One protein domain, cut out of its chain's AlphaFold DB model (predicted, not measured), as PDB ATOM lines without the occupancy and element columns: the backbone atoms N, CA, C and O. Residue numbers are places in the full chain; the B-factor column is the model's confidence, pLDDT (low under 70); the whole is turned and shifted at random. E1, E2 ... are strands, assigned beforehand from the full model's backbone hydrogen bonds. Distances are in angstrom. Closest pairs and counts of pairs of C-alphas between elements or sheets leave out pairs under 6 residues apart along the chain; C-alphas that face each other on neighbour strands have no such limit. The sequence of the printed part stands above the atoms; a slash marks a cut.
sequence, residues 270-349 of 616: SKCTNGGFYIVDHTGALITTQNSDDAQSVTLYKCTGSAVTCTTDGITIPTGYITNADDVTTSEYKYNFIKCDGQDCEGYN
ATOM      1  N   SER A 270      57.422  21.862 -19.929       67.94
ATOM      2  CA  SER A 270      58.677  21.213 -20.333       67.94
ATOM      3  C   SER A 270      58.830  19.774 -19.827       67.94
ATOM      4  O   SER A 270      59.694  19.046 -20.311       67.94
ATOM      5  N   LYS A 271      58.001  19.368 -18.857       65.50
ATOM      6  CA  LYS A 271      57.995  18.034 -18.246       65.50
ATOM      7  C   LYS A 271      57.058  17.049 -18.934       65.50
ATOM      8  O   LYS A 271      56.965  15.903 -18.522       65.50
ATOM      9  N   CYS A 272      56.379  17.490 -19.983       70.31
ATOM     10  CA  CYS A 272      55.294  16.744 -20.582       70.31
ATOM     11  C   CYS A 272      55.740  16.086 -21.884       70.31
ATOM     12  O   CYS A 272      56.361  16.726 -22.735       70.31
ATOM     13  N   THR A 273      55.358  14.830 -22.088       77.69
ATOM     14  CA  THR A 273      55.583  14.127 -23.355       77.69
ATOM     15  C   THR A 273      54.402  14.376 -24.296       77.69
ATOM     16  O   THR A 273      53.241  14.246 -23.905       77.69
ATOM     17  N   ASN A 274      54.665  14.748 -25.554       80.31
ATOM     18  CA  ASN A 274      53.603  14.938 -26.546       80.31
ATOM     19  C   ASN A 274      52.829  13.625 -26.765       80.31
ATOM     20  O   ASN A 274      53.417  12.610 -27.124       80.31
ATOM     21  N   GLY A 275      51.509  13.665 -26.584       79.81
ATOM     22  CA  GLY A 275      50.626  12.498 -26.610       79.81
ATOM     23  C   GLY A 275      50.391  11.856 -25.241       79.81
ATOM     24  O   GLY A 275      49.471  11.047 -25.126       79.81
ATOM     25  N   GLY A 276      51.163  12.244 -24.222       83.69
ATOM     26  CA  GLY A 276      51.071  11.722 -22.864       83.69
ATOM     27  C   GLY A 276      49.829  12.181 -22.100       83.69
ATOM     28  O   GLY A 276      49.267  13.250 -22.376       83.69
ATOM     29  N   PHE A 277      49.417  11.367 -21.129       83.75
ATOM     30  CA  PHE A 277      48.314  11.645 -20.212       83.75
ATOM     31  C   PHE A 277      48.821  11.737 -18.774       83.75
ATOM     32  O   PHE A 277      49.702  10.974 -18.385       83.75
ATOM     33  N   TYR A 278      48.230  12.651 -18.006       84.06
ATOM     34  CA  TYR A 278      48.584  12.930 -16.614       84.06
ATOM     35  C   TYR A 278      47.319  13.158 -15.791       84.06
ATOM     36  O   TYR A 278      46.333  13.695 -16.303       84.06
ATOM     37  N   ILE A 279      47.353  12.792 -14.512       79.81
ATOM     38  CA  ILE A 279      46.268  13.056 -13.565       79.81
ATOM     39  C   ILE A 279      46.729  14.012 -12.470       79.81
ATOM     40  O   ILE A 279      47.742  13.781 -11.813       79.81
ATOM     41  N   VAL A 280      45.969  15.081 -12.257       78.56
ATOM     42  CA  VAL A 280      46.183  16.005 -11.136       78.56
ATOM     43  C   VAL A 280      44.984  15.972 -10.202       78.56
ATOM     44  O   VAL A 280      43.848  15.755 -10.637       78.56
ATOM     45  N   ASP A 281      45.232  16.180  -8.917       77.06
ATOM     46  CA  ASP A 281      44.177  16.314  -7.924       77.06
ATOM     47  C   ASP A 281      43.457  17.674  -8.028       77.06
ATOM     48  O   ASP A 281      43.804  18.556  -8.819       77.06
ATOM     49  N   HIS A 282      42.437  17.855  -7.191       74.69
ATOM     50  CA  HIS A 282      41.667  19.095  -7.075       74.69
ATOM     51  C   HIS A 282      42.492  20.337  -6.677       74.69
ATOM     52  O   HIS A 282      42.020  21.460  -6.860       74.69
ATOM     53  N   THR A 283      43.698  20.165  -6.125       73.19
ATOM     54  CA  THR A 283      44.625  21.263  -5.800       73.19
ATOM     55  C   THR A 283      45.530  21.628  -6.976       73.19
ATOM     56  O   THR A 283      46.228  22.641  -6.928       73.19
ATOM     57  N   GLY A 284      45.485  20.839  -8.055       70.56
ATOM     58  CA  GLY A 284      46.382  20.945  -9.196       70.56
ATOM     59  C   GLY A 284      47.723  20.246  -8.974       70.56
ATOM     60  O   GLY A 284      48.603  20.380  -9.819       70.56
ATOM     61  N   ALA A 285      47.904  19.506  -7.879       71.06
ATOM     62  CA  ALA A 285      49.108  18.717  -7.666       71.06
ATOM     63  C   ALA A 285      49.038  17.417  -8.477       71.06
ATOM     64  O   ALA A 285      47.980  16.798  -8.611       71.06
ATOM     65  N   LEU A 286      50.172  16.996  -9.033       71.31
ATOM     66  CA  LEU A 286      50.291  15.710  -9.714       71.31
ATOM     67  C   LEU A 286      50.058  14.581  -8.699       71.31
ATOM     68  O   LEU A 286      50.662  14.579  -7.625       71.31
ATOM     69  N   ILE A 287      49.185  13.622  -9.017       68.69
ATOM     70  CA  ILE A 287      48.928  12.502  -8.104       68.69
ATOM     71  C   ILE A 287      50.076  11.501  -8.203       68.69
ATOM     72  O   ILE A 287      50.160  10.721  -9.149       68.69
ATOM     73  N   THR A 288      50.940  11.493  -7.188       62.34
ATOM     74  CA  THR A 288      52.106  10.601  -7.117       62.34
ATOM     75  C   THR A 288      51.930   9.423  -6.153       62.34
ATOM     76  O   THR A 288      52.712   8.477  -6.211       62.34
ATOM     77  N   THR A 289      50.901   9.414  -5.290       54.38
ATOM     78  CA  THR A 289      50.688   8.350  -4.285       54.38
ATOM     79  C   THR A 289      49.259   7.796  -4.261       54.38
ATOM     80  O   THR A 289      48.323   8.398  -4.778       54.38
ATOM     81  N   GLN A 290      49.103   6.595  -3.680       45.38
ATOM     82  CA  GLN A 290      47.898   5.762  -3.818       45.38
ATOM     83  C   GLN A 290      46.753   6.042  -2.856       45.38
ATOM     84  O   GLN A 290      45.657   5.532  -3.045       45.38
ATOM     85  N   ASN A 291      46.983   6.897  -1.868       46.84
ATOM     86  CA  ASN A 291      46.034   7.086  -0.784       46.84
ATOM     87  C   ASN A 291      45.518   8.524  -0.767       46.84
ATOM     88  O   ASN A 291      45.735   9.248   0.200       46.84
ATOM     89  N   SER A 292      44.798   8.928  -1.814       46.91
ATOM     90  CA  SER A 292      43.737   9.919  -1.627       46.91
ATOM     91  C   SER A 292      42.446   9.163  -1.314       46.91
ATOM     92  O   SER A 292      41.517   9.135  -2.117       46.91
ATOM     93  N   ASP A 293      42.390   8.515  -0.146       50.91
ATOM     94  CA  ASP A 293      41.127   7.969   0.380       50.91
ATOM     95  C   ASP A 293      40.070   9.088   0.554       50.91
ATOM     96  O   ASP A 293      38.871   8.822   0.600       50.91
ATOM     97  N   ASP A 294      40.505  10.352   0.532       53.47
ATOM     98  CA  ASP A 294      39.681  11.534   0.285       53.47
ATOM     99  C   ASP A 294      39.548  11.802  -1.224       53.47
ATOM    100  O   ASP A 294      40.048  12.812  -1.718       53.47
ATOM    101  N   ALA A 295      38.909  10.881  -1.959       46.22
ATOM    102  CA  ALA A 295      38.662  10.946  -3.402       46.22
ATOM    103  C   ALA A 295      37.956  12.254  -3.815       46.22
ATOM    104  O   ALA A 295      36.737  12.332  -3.967       46.22
ATOM    105  N   GLN A 296      38.741  13.311  -3.977       55.62
ATOM    106  CA  GLN A 296      38.344  14.539  -4.629       55.62
ATOM    107  C   GLN A 296      38.669  14.399  -6.111       55.62
ATOM    108  O   GLN A 296      39.693  13.827  -6.479       55.62
ATOM    109  N   SER A 297      37.759  14.907  -6.940       64.31
ATOM    110  CA  SER A 297      37.791  14.880  -8.402       64.31
ATOM    111  C   SER A 297      39.206  14.957  -8.976       64.31
ATOM    112  O   SER A 297      39.912  15.949  -8.769       64.31
ATOM    113  N   VAL A 298      39.586  13.926  -9.723       74.50
ATOM    114  CA  VAL A 298      40.846  13.889 -10.457       74.50
ATOM    115  C   VAL A 298      40.619  14.479 -11.840       74.50
ATOM    116  O   VAL A 298      39.625  14.169 -12.492       74.50
ATOM    117  N   THR A 299      41.525  15.334 -12.305       82.69
ATOM    118  CA  THR A 299      41.426  15.922 -13.644       82.69
ATOM    119  C   THR A 299      42.450  15.276 -14.568       82.69
ATOM    120  O   THR A 299      43.651  15.321 -14.300       82.69
ATOM    121  N   LEU A 300      41.974  14.683 -15.668       84.88
ATOM    122  CA  LEU A 300      42.822  14.105 -16.708       84.88
ATOM    123  C   LEU A 300      43.281  15.196 -17.681       84.88
ATOM    124  O   LEU A 300      42.463  15.837 -18.342       84.88
ATOM    125  N   TYR A 301      44.592  15.355 -17.815       85.00
ATOM    126  CA  TYR A 301      45.212  16.220 -18.809       85.00
ATOM    127  C   TYR A 301      45.821  15.381 -19.925       85.00
ATOM    128  O   TYR A 301      46.437  14.344 -19.675       85.00
ATOM    129  N   LYS A 302      45.693  15.862 -21.163       86.06
ATOM    130  CA  LYS A 302      46.428  15.340 -22.315       86.06
ATOM    131  C   LYS A 302      47.380  16.405 -22.807       86.06
ATOM    132  O   LYS A 302      46.982  17.545 -23.058       86.06
ATOM    133  N   CYS A 303      48.626  16.015 -22.988       82.50
ATOM    134  CA  CYS A 303      49.662  16.903 -23.462       82.50
ATOM    135  C   CYS A 303      49.784  16.775 -24.982       82.50
ATOM    136  O   CYS A 303      49.874  15.677 -25.531       82.50
ATOM    137  N   THR A 304      49.699  17.901 -25.689       80.81
ATOM    138  CA  THR A 304      49.678  17.947 -27.157       80.81
ATOM    139  C   THR A 304      50.565  19.069 -27.688       80.81
ATOM    140  O   THR A 304      50.689  20.123 -27.064       80.81
ATOM    141  N   GLY A 305      51.148  18.849 -28.867       73.75
ATOM    142  CA  GLY A 305      51.884  19.863 -29.625       73.75
ATOM    143  C   GLY A 305      53.406  19.719 -29.558       73.75
ATOM    144  O   GLY A 305      53.949  18.963 -28.758       73.75
ATOM    145  N   SER A 306      54.098  20.445 -30.443       61.69
ATOM    146  CA  SER A 306      55.567  20.544 -30.469       61.69
ATOM    147  C   SER A 306      56.122  21.482 -29.390       61.69
ATOM    148  O   SER A 306      57.248  21.297 -28.942       61.69
ATOM    149  N   ALA A 307      55.322  22.460 -28.956       66.00
ATOM    150  CA  ALA A 307      55.444  23.116 -27.660       66.00
ATOM    151  C   ALA A 307      54.370  22.481 -26.777       66.00
ATOM    152  O   ALA A 307      53.183  22.709 -27.007       66.00
ATOM    153  N   VAL A 308      54.772  21.575 -25.887       63.06
ATOM    154  CA  VAL A 308      53.842  20.652 -25.239       63.06
ATOM    155  C   VAL A 308      52.898  21.415 -24.311       63.06
ATOM    156  O   VAL A 308      53.277  21.838 -23.230       63.06
ATOM    157  N   THR A 309      51.649  21.588 -24.731       74.31
ATOM    158  CA  THR A 309      50.590  22.167 -23.897       74.31
ATOM    159  C   THR A 309      49.718  21.052 -23.346       74.31
ATOM    160  O   THR A 309      49.200  20.237 -24.114       74.31
ATOM    161  N   CYS A 310      49.546  21.010 -22.028       78.44
ATOM    162  CA  CYS A 310      48.603  20.106 -21.381       78.44
ATOM    163  C   CYS A 310      47.267  20.818 -21.217       78.44
ATOM    164  O   CYS A 310      47.204  21.927 -20.692       78.44
ATOM    165  N   THR A 311      46.204  20.194 -21.712       79.31
ATOM    166  CA  THR A 311      44.854  20.756 -21.691       79.31
ATOM    167  C   THR A 311      43.862  19.717 -21.189       79.31
ATOM    168  O   THR A 311      44.125  18.522 -21.292       79.31
ATOM    169  N   THR A 312      42.740  20.177 -20.646       81.31
ATOM    170  CA  THR A 312      41.525  19.383 -20.404       81.31
ATOM    171  C   THR A 312      40.524  19.517 -21.549       81.31
ATOM    172  O   THR A 312      39.588  18.728 -21.672       81.31
ATOM    173  N   ASP A 313      40.693  20.541 -22.389       80.19
ATOM    174  CA  ASP A 313      39.710  20.921 -23.392       80.19
ATOM    175  C   ASP A 313      39.644  19.891 -24.520       80.19
ATOM    176  O   ASP A 313      40.647  19.533 -25.140       80.19
ATOM    177  N   GLY A 314      38.426  19.432 -24.814       77.94
ATOM    178  CA  GLY A 314      38.167  18.495 -25.908       77.94
ATOM    179  C   GLY A 314      38.635  17.063 -25.644       77.94
ATOM    180  O   GLY A 314      38.621  16.249 -26.570       77.94
ATOM    181  N   ILE A 315      39.028  16.730 -24.411       81.75
ATOM    182  CA  ILE A 315      39.336  15.353 -24.027       81.75
ATOM    183  C   ILE A 315      38.039  14.645 -23.661       81.75
ATOM    184  O   ILE A 315      37.419  14.922 -22.638       81.75
ATOM    185  N   THR A 316      37.653  13.678 -24.485       84.94
ATOM    186  CA  THR A 316      36.745  12.625 -24.035       84.94
ATOM    187  C   THR A 316      37.557  11.671 -23.171       84.94
ATOM    188  O   THR A 316      38.496  11.053 -23.676       84.94
ATOM    189  N   ILE A 317      37.210  11.564 -21.887       84.50
ATOM    190  CA  ILE A 317      37.826  10.590 -20.983       84.50
ATOM    191  C   ILE A 317      37.585   9.194 -21.575       84.50
ATOM    192  O   ILE A 317      36.429   8.824 -21.803       84.50
ATOM    193  N   PRO A 318      38.639   8.431 -21.908       87.75
ATOM    194  CA  PRO A 318      38.454   7.098 -22.454       87.75
ATOM    195  C   PRO A 318      37.983   6.150 -21.350       87.75
ATOM    196  O   PRO A 318      38.277   6.346 -20.177       87.75
ATOM    197  N   THR A 319      37.288   5.084 -21.725       89.94
ATOM    198  CA  THR A 319      37.007   3.968 -20.814       89.94
ATOM    199  C   THR A 319      38.098   2.915 -21.005       89.94
ATOM    200  O   THR A 319      38.202   2.357 -22.094       89.94
ATOM    201  N   GLY A 320      38.919   2.634 -19.995       92.00
ATOM    202  CA  GLY A 320      39.991   1.640 -20.053       92.00
ATOM    203  C   GLY A 320      41.232   2.013 -19.239       92.00
ATOM    204  O   GLY A 320      41.139   2.691 -18.224       92.00
ATOM    205  N   TYR A 321      42.394   1.555 -19.693       92.81
ATOM    206  CA  TYR A 321      43.710   1.790 -19.107       92.81
ATOM    207  C   TYR A 321      44.589   2.573 -20.086       92.81
ATOM    208  O   TYR A 321      44.624   2.274 -21.280       92.81
ATOM    209  N   ILE A 322      45.334   3.551 -19.592       90.94
ATOM    210  CA  ILE A 322      46.298   4.337 -20.368       90.94
ATOM    211  C   ILE A 322      47.617   4.321 -19.614       90.94
ATOM    212  O   ILE A 322      47.606   4.414 -18.390       90.94
ATOM    213  N   THR A 323      48.741   4.191 -20.305       87.50
ATOM    214  CA  THR A 323      50.052   4.393 -19.681       87.50
ATOM    215  C   THR A 323      50.147   5.802 -19.115       87.50
ATOM    216  O   THR A 323      49.701   6.777 -19.729       87.50
ATOM    217  N   ASN A 324      50.699   5.895 -17.911       82.94
ATOM    218  CA  ASN A 324      51.105   7.177 -17.372       82.94
ATOM    219  C   ASN A 324      52.358   7.633 -18.135       82.94
ATOM    220  O   ASN A 324      53.262   6.830 -18.352       82.94
ATOM    221  N   ALA A 325      52.380   8.878 -18.606       74.25
ATOM    222  CA  ALA A 325      53.441   9.360 -19.494       74.25
ATOM    223  C   ALA A 325      54.736   9.751 -18.769       74.25
ATOM    224  O   ALA A 325      55.736  10.038 -19.432       74.25
ATOM    225  N   ASP A 326      54.717   9.778 -17.438       67.19
ATOM    226  CA  ASP A 326      55.932   9.888 -16.640       67.19
ATOM    227  C   ASP A 326      56.746   8.596 -16.734       67.19
ATOM    228  O   ASP A 326      56.212   7.492 -16.630       67.19
ATOM    229  N   ASP A 327      58.054   8.744 -16.940       56.94
ATOM    230  CA  ASP A 327      58.999   7.634 -16.931       56.94
ATOM    231  C   ASP A 327      59.062   7.042 -15.512       56.94
ATOM    232  O   ASP A 327      59.751   7.534 -14.620       56.94
ATOM    233  N   VAL A 328      58.276   5.989 -15.292       51.03
ATOM    234  CA  VAL A 328      58.093   5.308 -13.998       51.03
ATOM    235  C   VAL A 328      59.345   4.558 -13.523       51.03
ATOM    236  O   VAL A 328      59.313   3.886 -12.492       51.03
ATOM    237  N   THR A 329      60.456   4.628 -14.265       50.03
ATOM    238  CA  THR A 329      61.717   3.976 -13.887       50.03
ATOM    239  C   THR A 329      62.377   4.631 -12.675       50.03
ATOM    240  O   THR A 329      63.090   3.953 -11.933       50.03
ATOM    241  N   THR A 330      62.095   5.909 -12.410       51.91
ATOM    242  CA  THR A 330      62.480   6.575 -11.161       51.91
ATOM    243  C   THR A 330      61.376   6.378 -10.123       51.91
ATOM    244  O   THR A 330      60.231   6.767 -10.343       51.91
ATOM    245  N   SER A 331      61.724   5.768  -8.993       46.78
ATOM    246  CA  SER A 331      60.860   5.227  -7.927       46.78
ATOM    247  C   SER A 331      59.816   6.160  -7.278       46.78
ATOM    248  O   SER A 331      59.152   5.741  -6.331       46.78
ATOM    249  N   GLU A 332      59.663   7.405  -7.727       52.97
ATOM    250  CA  GLU A 332      58.773   8.400  -7.115       52.97
ATOM    251  C   GLU A 332      57.333   8.388  -7.659       52.97
ATOM    252  O   GLU A 332      56.409   8.763  -6.934       52.97
ATOM    253  N   TYR A 333      57.096   7.924  -8.891       54.16
ATOM    254  CA  TYR A 333      55.744   7.860  -9.456       54.16
ATOM    255  C   TYR A 333      55.133   6.485  -9.218       54.16
ATOM    256  O   TYR A 333      55.520   5.489  -9.818       54.16
ATOM    257  N   LYS A 334      54.155   6.414  -8.312       65.25
ATOM    258  CA  LYS A 334      53.640   5.134  -7.815       65.25
ATOM    259  C   LYS A 334      52.842   4.334  -8.849       65.25
ATOM    260  O   LYS A 334      52.550   3.187  -8.544       65.25
ATOM    261  N   TYR A 335      52.471   4.881 -10.015       74.25
ATOM    262  CA  TYR A 335      51.532   4.244 -10.949       74.25
ATOM    263  C   TYR A 335      52.027   4.126 -12.386       74.25
ATOM    264  O   TYR A 335      52.311   5.133 -13.033       74.25
ATOM    265  N   ASN A 336      51.977   2.903 -12.919       83.25
ATOM    266  CA  ASN A 336      52.298   2.628 -14.323       83.25
ATOM    267  C   ASN A 336      51.155   2.987 -15.290       83.25
ATOM    268  O   ASN A 336      51.383   3.192 -16.482       83.25
ATOM    269  N   PHE A 337      49.914   3.038 -14.796       88.50
ATOM    270  CA  PHE A 337      48.722   3.272 -15.608       88.50
ATOM    271  C   PHE A 337      47.751   4.247 -14.948       88.50
ATOM    272  O   PHE A 337      47.757   4.456 -13.738       88.50
ATOM    273  N   ILE A 338      46.857   4.781 -15.769       89.56
ATOM    274  CA  ILE A 338      45.661   5.522 -15.397       89.56
ATOM    275  C   ILE A 338      44.470   4.667 -15.837       89.56
ATOM    276  O   ILE A 338      44.362   4.306 -17.011       89.56
ATOM    277  N   LYS A 339      43.588   4.315 -14.903       91.56
ATOM    278  CA  LYS A 339      42.346   3.581 -15.157       91.56
ATOM    279  C   LYS A 339      41.192   4.577 -15.194       91.56
ATOM    280  O   LYS A 339      40.984   5.289 -14.223       91.56
ATOM    281  N   CYS A 340      40.441   4.607 -16.285       90.50
ATOM    282  CA  CYS A 340      39.340   5.541 -16.498       90.50
ATOM    283  C   CYS A 340      38.054   4.794 -16.866       90.50
ATOM    284  O   CYS A 340      38.100   3.856 -17.658       90.50
ATOM    285  N   ASP A 341      36.898   5.203 -16.350       87.81
ATOM    286  CA  ASP A 341      35.602   4.567 -16.659       87.81
ATOM    287  C   ASP A 341      34.775   5.330 -17.716       87.81
ATOM    288  O   ASP A 341      33.705   4.887 -18.140       87.81
ATOM    289  N   GLY A 342      35.311   6.442 -18.222       87.00
ATOM    290  CA  GLY A 342      34.646   7.358 -19.150       87.00
ATOM    291  C   GLY A 342      34.044   8.596 -18.479       87.00
ATOM    292  O   GLY A 342      33.615   9.509 -19.184       87.00
ATOM    293  N   GLN A 343      34.025   8.649 -17.145       86.50
ATOM    294  CA  GLN A 343      33.660   9.827 -16.354       86.50
ATOM    295  C   GLN A 343      34.794  10.233 -15.418       86.50
ATOM    296  O   GLN A 343      35.173  11.400 -15.408       86.50
ATOM    297  N   ASP A 344      35.363   9.264 -14.709       85.69
ATOM    298  CA  ASP A 344      36.409   9.459 -13.716       85.69
ATOM    299  C   ASP A 344      37.660   8.646 -14.077       85.69
ATOM    300  O   ASP A 344      37.602   7.665 -14.831       85.69
ATOM    301  N   CYS A 345      38.809   9.071 -13.547       87.19
ATOM    302  CA  CYS A 345      40.092   8.389 -13.696       87.19
ATOM    303  C   CYS A 345      40.798   8.247 -12.346       87.19
ATOM    304  O   CYS A 345      40.772   9.161 -11.527       87.19
ATOM    305  N   GLU A 346      41.500   7.134 -12.156       87.12
ATOM    306  CA  GLU A 346      42.321   6.842 -10.981       87.12
ATOM    307  C   GLU A 346      43.691   6.285 -11.397       87.12
ATOM    308  O   GLU A 346      43.833   5.647 -12.444       87.12
ATOM    309  N   GLY A 347      44.720   6.521 -10.580       84.81
ATOM    310  CA  GLY A 347      46.020   5.872 -10.760       84.81
ATOM    311  C   GLY A 347      45.906   4.361 -10.544       84.81
ATOM    312  O   GLY A 347      45.214   3.902  -9.636       84.81
ATOM    313  N   TYR A 348      46.574   3.568 -11.381       87.81
ATOM    314  CA  TYR A 348      46.453   2.113 -11.385       87.81
ATOM    315  C   TYR A 348      47.805   1.418 -11.557       87.81
ATOM    316  O   TYR A 348      48.574   1.703 -12.475       87.81
ATOM    317  N   ASN A 349      48.060   0.433 -10.698       87.94
ATOM    318  CA  ASN A 349      49.143  -0.528 -10.872       87.94
ATOM    319  C   ASN A 349      48.569  -1.877 -11.248       87.94
ATOM    320  O   ASN A 349      47.801  -2.456 -10.481       87.94
TER     321      ASN A 349
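What this domain is: This is residues 270 to 349 of the 616 residues of an uncharacterized protein of Neocallimastix californiae (UniProt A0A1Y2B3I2). With little regular structure, two small antiparallel sheets, E1 E2 E3 and E4 E5 E6, make a small sandwich, strands crossed at 62 degrees, with long loops at 281 to 298 and 324 to 336. Each sheet is a meander, each strand the antiparallel neighbour of the one before. Of 80 printed residues, 27 are in these six strands; there is no named helix, and the class is all strand. The whole is compact, radius of gyration of the C-alphas 11.9 A, spanning 36 by 29 by 24 A.

Where its parts are: Find C-alpha 277 at (48.314, 11.645, -20.212), where E1, residues 277 to 280, begins. Next come E2, 299 to 304, 16.0 A long; E3, 309 to 311; E4, 319 to 323, 13.1 A; E5, 337 to 341, 13.2 A; and E6, 345 to 348, ending at (46.453, 2.113, -11.385).

How they stand to each other: Look along E2: N 278 and O 301 of E1 and E2 are 3.0 A apart, N 304 and O 309 of E2 and E3 2.9 A. In the other sheet, N 320 and O 340 of E4 and E5 are within hydrogen-bond range at 2.8 A, as are N 339 and O 346 of E5 and E6 at 2.8 A. Between sheets, the closest C-alphas of E2 and E6, Leu 300 and Cys 345, are 7.0 A apart.

The domain as a whole: The farthest C-alphas, Asp 293 and Ser 306, are 36.3 A apart. The printed part has no cut; links E1 to E2 and E4 to E5 are long. Find pLDDT under 70 at 270 to 271, 287 to 297, 306 to 308 and 326 to 334.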